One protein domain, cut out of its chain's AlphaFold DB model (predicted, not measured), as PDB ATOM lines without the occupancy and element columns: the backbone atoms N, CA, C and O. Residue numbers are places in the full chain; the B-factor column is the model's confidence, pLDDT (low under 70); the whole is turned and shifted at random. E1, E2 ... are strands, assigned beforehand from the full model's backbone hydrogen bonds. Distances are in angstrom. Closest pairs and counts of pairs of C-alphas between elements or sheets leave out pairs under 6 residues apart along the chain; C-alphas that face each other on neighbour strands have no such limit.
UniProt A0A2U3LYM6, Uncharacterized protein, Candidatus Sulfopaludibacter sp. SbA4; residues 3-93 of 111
ATOM      1  N   ILE A   3     133.937 137.769 219.368       97.31
ATOM      2  CA  ILE A   3     132.530 137.568 219.026       97.31
ATOM      3  C   ILE A   3     132.048 138.877 218.415       97.31
ATOM      4  O   ILE A   3     131.997 139.889 219.105       97.31
ATOM      5  N   LEU A   4     131.708 138.869 217.135       98.12
ATOM      6  CA  LEU A   4     131.133 140.019 216.453       98.12
ATOM      7  C   LEU A   4     129.704 139.679 216.050       98.12
ATOM      8  O   LEU A   4     129.485 138.755 215.271       98.12
ATOM      9  N   VAL A   5     128.742 140.450 216.542       98.19
ATOM     10  CA  VAL A   5     127.357 140.371 216.086       98.19
ATOM     11  C   VAL A   5     127.062 141.586 215.226       98.19
ATOM     12  O   VAL A   5     127.051 142.707 215.738       98.19
ATOM     13  N   ASN A   6     126.859 141.367 213.925       97.44
ATOM     14  CA  ASN A   6     126.481 142.394 212.949       97.44
ATOM     15  C   ASN A   6     125.957 141.750 211.646       97.44
ATOM     16  O   ASN A   6     125.874 140.531 211.539       97.44
ATOM     17  N   ASN A   7     125.591 142.546 210.640       94.44
ATOM     18  CA  ASN A   7     125.092 142.051 209.348       94.44
ATOM     19  C   ASN A   7     126.209 141.486 208.453       94.44
ATOM     20  O   ASN A   7     125.938 140.714 207.538       94.44
ATOM     21  N   PHE A   8     127.449 141.907 208.698       94.75
ATOM     22  CA  PHE A   8     128.676 141.475 208.030       94.75
ATOM     23  C   PHE A   8     129.874 141.735 208.961       94.75
ATOM     24  O   PHE A   8     129.699 142.262 210.058       94.75
ATOM     25  N   LEU A   9     131.087 141.356 208.550       95.50
ATOM     26  CA  LEU A   9     132.311 141.547 209.341       95.50
ATOM     27  C   LEU A   9     132.738 143.024 209.408       95.50
ATOM     28  O   LEU A   9     133.649 143.452 208.704       95.50
ATOM     29  N   ASP A  10     132.067 143.792 210.262       96.50
ATOM     30  CA  ASP A  10     132.335 145.201 210.545       96.50
ATOM     31  C   ASP A  10     132.087 145.500 212.027       96.50
ATOM     32  O   ASP A  10     131.024 145.175 212.557       96.50
ATOM     33  N   GLY A  11     133.080 146.099 212.686       96.38
ATOM     34  CA  GLY A  11     133.024 146.464 214.103       96.38
ATOM     35  C   GLY A  11     132.254 147.754 214.392       96.38
ATOM     36  O   GLY A  11     131.977 148.032 215.554       96.38
ATOM     37  N   ARG A  12     131.907 148.543 213.369       97.44
ATOM     38  CA  ARG A  12     131.111 149.767 213.518       97.44
ATOM     39  C   ARG A  12     129.654 149.424 213.772       97.44
ATOM     40  O   ARG A  12     129.095 148.562 213.091       97.44
ATOM     41  N   HIS A  13     129.034 150.149 214.701       97.00
ATOM     42  CA  HIS A  13     127.637 149.960 215.091       97.00
ATOM     43  C   HIS A  13     127.299 148.478 215.307       97.00
ATOM     44  O   HIS A  13     126.325 147.971 214.751       97.00
ATOM     45  N   ALA A  14     128.137 147.775 216.069       98.00
ATOM     46  CA  ALA A  14     128.066 146.336 216.267       98.00
ATOM     47  C   ALA A  14     128.170 145.963 217.747       98.00
ATOM     48  O   ALA A  14     128.746 146.687 218.558       98.00
ATOM     49  N   CYS A  15     127.706 144.761 218.086       98.12
ATOM     50  CA  CYS A  15     128.053 144.141 219.360       98.12
ATOM     51  C   CYS A  15     129.342 143.332 219.166       98.12
ATOM     52  O   CYS A  15     129.295 142.145 218.832       98.12
ATOM     53  N   TYR A  16     130.498 143.990 219.295       98.38
ATOM     54  CA  TYR A  16     131.801 143.339 219.148       98.38
ATOM     55  C   TYR A  16     132.474 143.154 220.509       98.38
ATOM     56  O   TYR A  16     132.970 144.099 221.117       98.38
ATOM     57  N   LEU A  17     132.530 141.905 220.957       98.06
ATOM     58  CA  LEU A  17     133.236 141.475 222.150       98.06
ATOM     59  C   LEU A  17     134.610 140.883 221.832       98.06
ATOM     60  O   LEU A  17     134.758 140.029 220.951       98.06
ATOM     61  N   ALA A  18     135.600 141.257 222.633       96.62
ATOM     62  CA  ALA A  18     136.921 140.648 222.644       96.62
ATOM     63  C   ALA A  18     137.203 140.079 224.037       96.62
ATOM     64  O   ALA A  18     137.291 140.809 225.017       96.62
ATOM     65  N   TYR A  19     137.341 138.761 224.135       95.12
ATOM     66  CA  TYR A  19     137.747 138.075 225.357       95.12
ATOM     67  C   TYR A  19     139.243 137.755 225.324       95.12
ATOM     68  O   TYR A  19     139.716 137.037 224.431       95.12
ATOM     69  N   SER A  20     139.968 138.241 226.331       92.62
ATOM     70  CA  SER A  20     141.365 137.905 226.598       92.62
ATOM     71  C   SER A  20     141.443 136.806 227.655       92.62
ATOM     72  O   SER A  20     141.189 137.053 228.834       92.62
ATOM     73  N   SER A  21     141.815 135.593 227.234       89.44
ATOM     74  CA  SER A  21     141.993 134.454 228.142       89.44
ATOM     75  C   SER A  21     143.145 134.651 229.141       89.44
ATOM     76  O   SER A  21     142.904 134.420 230.325       89.44
ATOM     77  N   PRO A  22     144.339 135.159 228.750       89.06
ATOM     78  CA  PRO A  22     145.432 135.394 229.699       89.06
ATOM     79  C   PRO A  22     145.091 136.407 230.798       89.06
ATOM     80  O   PRO A  22     145.544 136.268 231.930       89.06
ATOM     81  N   LEU A  23     144.285 137.422 230.470       92.00
ATOM     82  CA  LEU A  23     143.861 138.460 231.416       92.00
ATOM     83  C   LEU A  23     142.520 138.146 232.092       92.00
ATOM     84  O   LEU A  23     142.051 138.936 232.909       92.00
ATOM     85  N   ASN A  24     141.863 137.052 231.703       92.88
ATOM     86  CA  ASN A  24     140.476 136.735 232.038       92.88
ATOM     87  C   ASN A  24     139.527 137.953 231.962       92.88
ATOM     88  O   ASN A  24     138.705 138.180 232.850       92.88
ATOM     89  N   THR A  25     139.684 138.772 230.922       95.81
ATOM     90  CA  THR A  25     139.004 140.068 230.788       95.81
ATOM     91  C   THR A  25     138.200 140.106 229.497       95.81
ATOM     92  O   THR A  25     138.698 139.726 228.433       95.81
ATOM     93  N   LEU A  26     136.956 140.569 229.593       97.69
ATOM     94  CA  LEU A  26     136.081 140.830 228.459       97.69
ATOM     95  C   LEU A  26     136.089 142.324 228.138       97.69
ATOM     96  O   LEU A  26     136.018 143.164 229.034       97.69
ATOM     97  N   TYR A  27     136.155 142.640 226.855       98.19
ATOM     98  CA  TYR A  27     136.067 143.988 226.318       98.19
ATOM     99  C   TYR A  27     134.900 144.062 225.339       98.19
ATOM    100  O   TYR A  27     134.598 143.081 224.657       98.19
ATOM    101  N   LEU A  28     134.293 145.239 225.241       98.44
ATOM    102  CA  LEU A  28     133.302 145.588 224.228       98.44
ATOM    103  C   LEU A  28     133.867 146.740 223.395       98.44
ATOM    104  O   LEU A  28     134.484 147.645 223.950       98.44
ATOM    105  N   VAL A  29     133.699 146.707 222.079       98.38
ATOM    106  CA  VAL A  29     134.134 147.797 221.194       98.38
ATOM    107  C   VAL A  29     133.106 148.932 221.219       98.38
ATOM    108  O   VAL A  29     131.897 148.704 221.331       98.38
ATOM    109  N   ASN A  30     133.596 150.168 221.147       97.88
ATOM    110  CA  ASN A  30     132.758 151.356 221.031       97.88
ATOM    111  C   ASN A  30     131.953 151.379 219.715       97.88
ATOM    112  O   ASN A  30     132.216 150.623 218.781       97.88
ATOM    113  N   ASP A  31     130.995 152.301 219.611       97.56
ATOM    114  CA  ASP A  31     130.115 152.402 218.436       97.56
ATOM    115  C   ASP A  31     130.875 152.679 217.120       97.56
ATOM    116  O   ASP A  31     130.425 152.269 216.048       97.56
ATOM    117  N   ASN A  32     132.040 153.336 217.192       97.31
ATOM    118  CA  ASN A  32     132.889 153.634 216.033       97.31
ATOM    119  C   ASN A  32     133.712 152.434 215.542       97.31
ATOM    120  O   ASN A  32     134.347 152.531 214.495       97.31
ATOM    121  N   GLY A  33     133.733 151.317 216.273       95.88
ATOM    122  CA  GLY A  33     134.483 150.128 215.873       95.88
ATOM    123  C   GLY A  33     136.008 150.261 215.972       95.88
ATOM    124  O   GLY A  33     136.715 149.395 215.459       95.88
ATOM    125  N   ASP A  34     136.524 151.331 216.582       95.81
ATOM    126  CA  ASP A  34     137.949 151.700 216.561       95.81
ATOM    127  C   ASP A  34     138.646 151.552 217.922       95.81
ATOM    128  O   ASP A  34     139.875 151.506 217.984       95.81
ATOM    129  N   THR A  35     137.875 151.445 219.008       96.50
ATOM    130  CA  THR A  35     138.405 151.487 220.372       96.50
ATOM    131  C   THR A  35     137.712 150.462 221.263       96.50
ATOM    132  O   THR A  35     136.487 150.345 221.274       96.50
ATOM    133  N   LEU A  36     138.497 149.748 222.072       96.81
ATOM    134  CA  LEU A  36     137.969 148.910 223.148       96.81
ATOM    135  C   LEU A  36     137.523 149.792 224.320       96.81
ATOM    136  O   LEU A  36     138.300 150.603 224.825       96.81
ATOM    137  N   LEU A  37     136.290 149.607 224.782       97.31
ATOM    138  CA  LEU A  37     135.826 150.154 226.054       97.31
ATOM    139  C   LEU A  37     136.628 149.543 227.218       97.31
ATOM    140  O   LEU A  37     137.232 148.476 227.052       97.31
ATOM    141  N   PRO A  38     136.631 150.179 228.406       97.50
ATOM    142  CA  PRO A  38     137.281 149.617 229.585       97.50
ATOM    143  C   PRO A  38     136.833 148.173 229.835       97.50
ATOM    144  O   PRO A  38     135.643 147.898 229.989       97.50
ATOM    145  N   GLY A  39     137.795 147.251 229.843       96.06
ATOM    146  CA  GLY A  39     137.515 145.834 230.035       96.06
ATOM    147  C   GLY A  39     137.069 145.521 231.458       96.06
ATOM    148  O   GLY A  39     137.447 146.209 232.408       96.06
ATOM    149  N   GLN A  40     136.303 144.445 231.607       97.50
ATOM    150  CA  GLN A  40     135.913 143.911 232.907       97.50
ATOM    151  C   GLN A  40     136.375 142.469 233.083       97.50
ATOM    152  O   GLN A  40     136.329 141.654 232.160       97.50
ATOM    153  N   SER A  41     136.818 142.163 234.301       95.81
ATOM    154  CA  SER A  41     137.196 140.808 234.690       95.81
ATOM    155  C   SER A  41     135.977 139.888 234.695       95.81
ATOM    156  O   SER A  41     134.913 140.255 235.191       95.81
ATOM    157  N   LEU A  42     136.162 138.667 234.197       95.56
ATOM    158  CA  LEU A  42     135.165 137.600 234.257       95.56
ATOM    159  C   LEU A  42     135.234 136.781 235.558       95.56
ATOM    160  O   LEU A  42     134.553 135.768 235.678       95.56
ATOM    161  N   SER A  43     136.055 137.187 236.534       93.88
ATOM    162  CA  SER A  43     136.157 136.518 237.844       93.88
ATOM    163  C   SER A  43     135.000 136.850 238.798       93.88
ATOM    164  O   SER A  43     134.909 136.286 239.886       93.88
ATOM    165  N   ALA A  44     134.141 137.796 238.419       95.00
ATOM    166  CA  ALA A  44     132.923 138.168 239.124       95.00
ATOM    167  C   ALA A  44     131.835 138.514 238.099       95.00
ATOM    168  O   ALA A  44     132.136 138.737 236.926       95.00
ATOM    169  N   ALA A  45     130.579 138.561 238.550       96.94
ATOM    170  CA  ALA A  45     129.478 138.992 237.698       96.94
ATOM    171  C   ALA A  45     129.710 140.433 237.225       96.94
ATOM    172  O   ALA A  45     130.195 141.272 237.990       96.94
ATOM    173  N   GLY A  46     129.360 140.714 235.976       97.00
ATOM    174  CA  GLY A  46     129.660 142.000 235.364       97.00
ATOM    175  C   GLY A  46     128.780 142.316 234.169       97.00
ATOM    176  O   GLY A  46     127.883 141.553 233.801       97.00
ATOM    177  N   THR A  47     129.012 143.506 233.620       97.94
ATOM    178  CA  THR A  47     128.216 144.057 232.528       97.94
ATOM    179  C   THR A  47     129.025 145.022 231.672       97.94
ATOM    180  O   THR A  47     129.783 145.846 232.187       97.94
ATOM    181  N   LEU A  48     128.837 144.945 230.356       98.25
ATOM    182  CA  LEU A  48     129.340 145.903 229.373       98.25
ATOM    183  C   LEU A  48     128.199 146.310 228.448       98.25
ATOM    184  O   LEU A  48     127.333 145.498 228.134       98.25
ATOM    185  N   SER A  49     128.196 147.558 227.988       98.19
ATOM    186  CA  SER A  49     127.182 148.026 227.040       98.19
ATOM    187  C   SER A  49     127.722 149.077 226.077       98.19
ATOM    188  O   SER A  49     128.634 149.835 226.411       98.19
ATOM    189  N   ASN A  50     127.156 149.084 224.875       97.69
ATOM    190  CA  ASN A  50     127.276 150.138 223.872       97.69
ATOM    191  C   ASN A  50     125.874 150.434 223.307       97.69
ATOM    192  O   ASN A  50     124.873 149.958 223.849       97.69
ATOM    193  N   SER A  51     125.762 151.203 222.221       97.88
ATOM    194  CA  SER A  51     124.441 151.579 221.700       97.88
ATOM    195  C   SER A  51     123.680 150.412 221.035       97.88
ATOM    196  O   SER A  51     122.484 150.543 220.771       97.88
ATOM    197  N   GLN A  52     124.327 149.268 220.765       97.94
ATOM    198  CA  GLN A  52     123.721 148.102 220.102       97.94
ATOM    199  C   GLN A  52     123.375 146.957 221.054       97.94
ATOM    200  O   GLN A  52     122.413 146.226 220.798       97.94
ATOM    201  N   CYS A  53     124.141 146.766 222.127       98.06
ATOM    202  CA  CYS A  53     123.913 145.661 223.049       98.06
ATOM    203  C   CYS A  53     124.351 145.955 224.484       98.06
ATOM    204  O   CYS A  53     125.263 146.741 224.739       98.06
ATOM    205  N   THR A  54     123.729 145.223 225.403       98.31
ATOM    206  CA  THR A  54     124.181 145.026 226.779       98.31
ATOM    207  C   THR A  54     124.544 143.561 226.955       98.31
ATOM    208  O   THR A  54     123.764 142.676 226.606       98.31
ATOM    209  N   VAL A  55     125.727 143.305 227.498       98.31
ATOM    210  CA  VAL A  55     126.269 141.967 227.716       98.31
ATOM    211  C   VAL A  55     126.523 141.778 229.196       98.31
ATOM    212  O   VAL A  55     127.261 142.558 229.793       98.31
ATOM    213  N   THR A  56     125.929 140.742 229.774       98.25
ATOM    214  CA  THR A  56     126.055 140.400 231.192       98.25
ATOM    215  C   THR A  56     126.559 138.977 231.373       98.25
ATOM    216  O   THR A  56     126.413 138.131 230.490       98.25
ATOM    217  N   TRP A  57     127.162 138.704 232.527       98.12
ATOM    218  CA  TRP A  57     127.653 137.370 232.864       98.12
ATOM    219  C   TRP A  57     127.603 137.093 234.376       98.12
ATOM    220  O   TRP A  57     127.687 138.032 235.175       98.12
ATOM    221  N   PRO A  58     127.473 135.815 234.790       95.94
ATOM    222  CA  PRO A  58     127.522 135.400 236.195       95.94
ATOM    223  C   PRO A  58     128.956 135.397 236.753       95.94
ATOM    224  O   PRO A  58     129.908 135.697 236.049       95.94
ATOM    225  N   SER A  59     129.149 135.011 238.016       91.06
ATOM    226  CA  SER A  59     130.480 134.963 238.654       91.06
ATOM    227  C   SER A  59     131.453 133.923 238.080       91.06
ATOM    228  O   SER A  59     132.651 134.031 238.318       91.06
ATOM    229  N   ALA A  60     130.962 132.928 237.335       90.19
ATOM    230  CA  ALA A  60     131.781 131.889 236.707       90.19
ATOM    231  C   ALA A  60     131.330 131.618 235.255       90.19
ATOM    232  O   ALA A  60     130.749 130.571 234.971       90.19
ATOM    233  N   PRO A  61     131.558 132.558 234.320       94.81
ATOM    234  CA  PRO A  61     131.099 132.426 232.939       94.81
ATOM    235  C   PRO A  61     132.088 131.677 232.043       94.81
ATOM    236  O   PRO A  61     131.739 131.301 230.929       94.81
ATOM    237  N   VAL A  62     133.324 131.475 232.508       94.25
ATOM    238  CA  VAL A  62     134.383 130.791 231.764       94.25
ATOM    239  C   VAL A  62     134.583 129.399 232.337       94.25
ATOM    240  O   VAL A  62     134.854 129.243 233.524       94.25
ATOM    241  N   THR A  63     134.505 128.385 231.483       92.69
ATOM    242  CA  THR A  63     134.909 127.015 231.814       92.69
ATOM    243  C   THR A  63     135.950 126.558 230.803       92.69
ATOM    244  O   THR A  63     135.681 126.532 229.605       92.69
ATOM    245  N   ALA A  64     137.142 126.205 231.275       88.31
ATOM    246  CA  ALA A  64     138.203 125.645 230.443       88.31
ATOM    247  C   ALA A  64     138.332 124.139 230.705       88.31
ATOM    248  O   ALA A  64     138.297 123.702 231.855       88.31
ATOM    249  N   GLY A  65     138.494 123.348 229.646       86.62
ATOM    250  CA  GLY A  65     138.671 121.901 229.735       86.62
ATOM    251  C   GLY A  65     139.452 121.360 228.542       86.62
ATOM    252  O   GLY A  65     139.000 121.449 227.402       86.62
ATOM    253  N   GLY A  66     140.632 120.791 228.800       85.44
ATOM    254  CA  GLY A  66     141.539 120.341 227.741       85.44
ATOM    255  C   GLY A  66     141.866 121.482 226.774       85.44
ATOM    256  O   GLY A  66     142.327 122.538 227.194       85.44
ATOM    257  N   ASN A  67     141.567 121.281 225.489       82.94
ATOM    258  CA  ASN A  67     141.772 122.282 224.435       82.94
ATOM    259  C   ASN A  67     140.521 123.138 224.160       82.94
ATOM    260  O   ASN A  67     140.469 123.844 223.155       82.94
ATOM    261  N   SER A  68     139.489 123.033 225.000       85.94
ATOM    262  CA  SER A  68     138.218 123.735 224.826       85.94
ATOM    263  C   SER A  68     138.038 124.822 225.878       85.94
ATOM    264  O   SER A  68     138.336 124.631 227.058       85.94
ATOM    265  N   LEU A  69     137.504 125.957 225.435       88.62
ATOM    266  CA  LEU A  69     137.097 127.069 226.277       88.62
ATOM    267  C   LEU A  69     135.623 127.360 226.000       88.62
ATOM    268  O   LEU A  69     135.252 127.659 224.866       88.62
ATOM    269  N   THR A  70     134.811 127.321 227.046       92.31
ATOM    270  CA  THR A  70     133.408 127.724 227.011       92.31
ATOM    271  C   THR A  70     133.267 129.069 227.705       92.31
ATOM    272  O   THR A  70     133.723 129.230 228.837       92.31
ATOM    273  N   LEU A  71     132.631 130.024 227.028       94.12
ATOM    274  CA  LEU A  71     132.275 131.330 227.571       94.12
ATOM    275  C   LEU A  71     130.757 131.506 227.481       94.12
ATOM    276  O   LEU A  71     130.203 131.507 226.384       94.12
ATOM    277  N   THR A  72     130.105 131.673 228.627       95.69
ATOM    278  CA  THR A  72     128.655 131.860 228.737       95.69
ATOM    279  C   THR A  72     128.343 133.327 229.001       95.69
ATOM    280  O   THR A  72     128.743 133.866 230.032       95.69
ATOM    281  N   LEU A  73     127.627 133.964 228.074       96.75
ATOM    282  CA  LEU A  73     127.234 135.372 228.142       96.75
ATOM    283  C   LEU A  73     125.745 135.511 227.849       96.75
ATOM    284  O   LEU A  73     125.236 134.860 226.936       96.75
ATOM    285  N   ASP A  74     125.097 136.432 228.550       97.50
ATOM    286  CA  ASP A  74     123.755 136.897 228.223       97.50
ATOM    287  C   ASP A  74     123.871 138.190 227.415       97.50
ATOM    288  O   ASP A  74     124.506 139.150 227.855       97.50
ATOM    289  N   ILE A  75     123.284 138.217 226.218       97.06
ATOM    290  CA  ILE A  75     123.351 139.363 225.305       97.06
ATOM    291  C   ILE A  75     121.936 139.878 225.056       97.06
ATOM    292  O   ILE A  75     121.111 139.192 224.454       97.06
ATOM    293  N   ALA A  76     121.675 141.108 225.488       97.44
ATOM    294  CA  ALA A  76     120.449 141.836 225.205       97.44
ATOM    295  C   ALA A  76     120.718 142.891 224.126       97.44
ATOM    296  O   ALA A  76     121.544 143.784 224.312       97.44
ATOM    297  N   PHE A  77     120.022 142.797 222.994       97.69
ATOM    298  CA  PHE A  77     120.132 143.776 221.912       97.69
ATOM    299  C   PHE A  77     119.179 144.949 222.127       97.69
ATOM    300  O   PHE A  77     118.069 144.778 222.633       97.69
ATOM    301  N   THR A  78     119.606 146.144 221.728       96.12
ATOM    302  CA  THR A  78     118.758 147.337 221.779       96.12
ATOM    303  C   THR A  78     117.834 147.402 220.552       96.12
ATOM    304  O   THR A  78     118.177 146.861 219.497       96.12
ATOM    305  N   PRO A  79     116.700 148.127 220.620       93.00
ATOM    306  CA  PRO A  79     115.825 148.338 219.458       93.00
ATOM    307  C   PRO A  79     116.503 149.066 218.284       93.00
ATOM    308  O   PRO A  79     116.091 148.940 217.138       93.00
ATOM    309  N   ALA A  80     117.579 149.823 218.532       91.50
ATOM    310  CA  ALA A  80     118.367 150.431 217.456       91.50
ATOM    311  C   ALA A  80     119.123 149.381 216.616       91.50
ATOM    312  O   ALA A  80     119.583 149.676 215.512       91.50
ATOM    313  N   PHE A  81     119.241 148.151 217.127       95.88
ATOM    314  CA  PHE A  81     119.934 147.035 216.500       95.88
ATOM    315  C   PHE A  81     118.985 145.987 215.885       95.88
ATOM    316  O   PHE A  81     119.425 144.889 215.536       95.88
ATOM    317  N   THR A  82     117.709 146.329 215.667       95.25
ATOM    318  CA  THR A  82     116.707 145.485 214.984       95.25
ATOM    319  C   THR A  82     117.192 144.973 213.623       95.25
ATOM    320  O   THR A  82     117.991 145.617 212.935       95.25
ATOM    321  N   GLY A  83     116.705 143.796 213.230       94.75
ATOM    322  CA  GLY A  83     117.029 143.136 211.967       94.75
ATOM    323  C   GLY A  83     117.779 141.820 212.155       94.75
ATOM    324  O   GLY A  83     118.058 141.385 213.273       94.75
ATOM    325  N   ASN A  84     118.085 141.160 211.037       95.38
ATOM    326  CA  ASN A  84     118.816 139.899 211.059       95.38
ATOM    327  C   ASN A  84     120.312 140.151 211.266       95.38
ATOM    328  O   ASN A  84     120.952 140.793 210.434       95.38
ATOM    329  N   ARG A  85     120.861 139.621 212.355       97.19
ATOM    330  CA  ARG A  85     122.265 139.752 212.740       97.19
ATOM    331  C   ARG A  85     122.957 138.405 212.641       97.19
ATOM    332  O   ARG A  85     122.381 137.380 212.991       97.19
ATOM    333  N   VAL A  86     124.196 138.403 212.183       97.62
ATOM    334  CA  VAL A  86     125.043 137.216 212.093       97.62
ATOM    335  C   VAL A  86     126.005 137.217 213.273       97.62
ATOM    336  O   VAL A  86     126.605 138.240 213.594       97.62
ATOM    337  N   PHE A  87     126.159 136.063 213.910       97.75
ATOM    338  CA  PHE A  87     127.191 135.820 214.906       97.75
ATOM    339  C   PHE A  87     128.456 135.344 214.204       97.75
ATOM    340  O   PHE A  87     128.500 134.235 213.666       97.75
ATOM    341  N   TYR A  88     129.491 136.170 214.236       98.06
ATOM    342  CA  TYR A  88     130.823 135.826 213.773       98.06
ATOM    343  C   TYR A  88     131.731 135.525 214.958       98.06
ATOM    344  O   TYR A  88     131.839 136.321 215.889       98.06
ATOM    345  N   LEU A  89     132.414 134.385 214.909       96.56
ATOM    346  CA  LEU A  89     133.321 133.936 215.957       96.56
ATOM    347  C   LEU A  89     134.727 133.767 215.396       96.56
ATOM    348  O   LEU A  89     134.903 133.231 214.303       96.56
ATOM    349  N   ALA A  90     135.729 134.197 216.154       95.19
ATOM    350  CA  ALA A  90     137.125 133.896 215.864       95.19
ATOM    351  C   ALA A  90     137.866 133.542 217.155       95.19
ATOM    352  O   ALA A  90     137.887 134.317 218.117       95.19
ATOM    353  N   ALA A  91     138.508 132.381 217.176       91.75
ATOM    354  CA  ALA A  91     139.358 131.958 218.276       91.75
ATOM    355  C   ALA A  91     140.829 132.064 217.871       91.75
ATOM    356  O   ALA A  91     141.200 131.782 216.732       91.75
ATOM    357  N   ARG A  92     141.654 132.480 218.831       88.69
ATOM    358  CA  ARG A  92     143.110 132.474 218.729       88.69
ATOM    359  C   ARG A  92     143.681 131.677 219.885       88.69
ATOM    360  O   ARG A  92     143.085 131.679 220.967       88.69
ATOM    361  N   ASP A  93     144.767 130.961 219.624       84.19
ATOM    362  CA  ASP A  93     145.503 130.279 220.680       84.19
ATOM    363  C   ASP A  93     146.229 131.289 221.577       84.19
ATOM    364  O   ASP A  93     146.375 132.464 221.249       84.19
TER     365      ASP A  93
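This is residues 3 to 93 of the 111 residues of an uncharacterized protein of Candidatus Sulfopaludibacter sp. SbA4 (UniProt A0A2U3LYM6). Two small antiparallel sheets, E3 - E2 - E1 - E9 and E4 - E5 - E8, stand partly face to face as a loose sandwich, and the hairpin of E6 and E7 lies at one end of the long axis. The link from E3 to E4 passes from one sheet to the other, its residues 40 to 41 pairing antiparallel with residues 25 to 26 of E3. The printed part has 91 residues with nine named strands, E1 to E9 in order, and no named helix; it is all strand, though only 43 residues are in named elements. It is compact, with a radius of gyration of the C-alphas of 12.9 A, and elongated, spanning 36 by 23 by 22 A.

E1 is residues 3 to 6, from C-alpha 3 at (132.530, 137.568, 219.026). E2, residues 15 to 20, is 16.4 A long, and E3 is residues 25 to 28. E4 is residues 46 to 49, and E5, residues 53 to 57, is 13.4 A long. E6 is residues 62 to 65, E7 68 to 71 and E8 74 to 77. E9, residues 83 to 90, is 22.5 A long and ends with C-alpha 90 at (137.125, 133.896, 215.864).

E1, E2 and E3 form a meander, each strand the antiparallel neighbour of the one before; N 3 and O 17 are 2.9 A apart, N 27 and O 18 2.8 A. E9 is antiparallel to E1, with N 88 and O 4 at 2.8 A. E4 and E5 are a hairpin, with N 55 and O 48 at 2.8 A; E5 and E8 have N 54 and O 76 at 2.8 A. Between the sheets, the closest C-alphas of E3 and E4 are those of Leu 28 and Leu 48, 6.5 A. E6 and E7 are a hairpin, with N 70 and O 63 at 2.8 A; E7 runs on into E8 at 53 degrees.

The C-alphas farthest apart, of Gly 66 and Ala 80, are 39.3 A apart. The printed part has no cut. The link from E3 to E4, 17 residues, is long. No printed residue is under 70 in pLDDT.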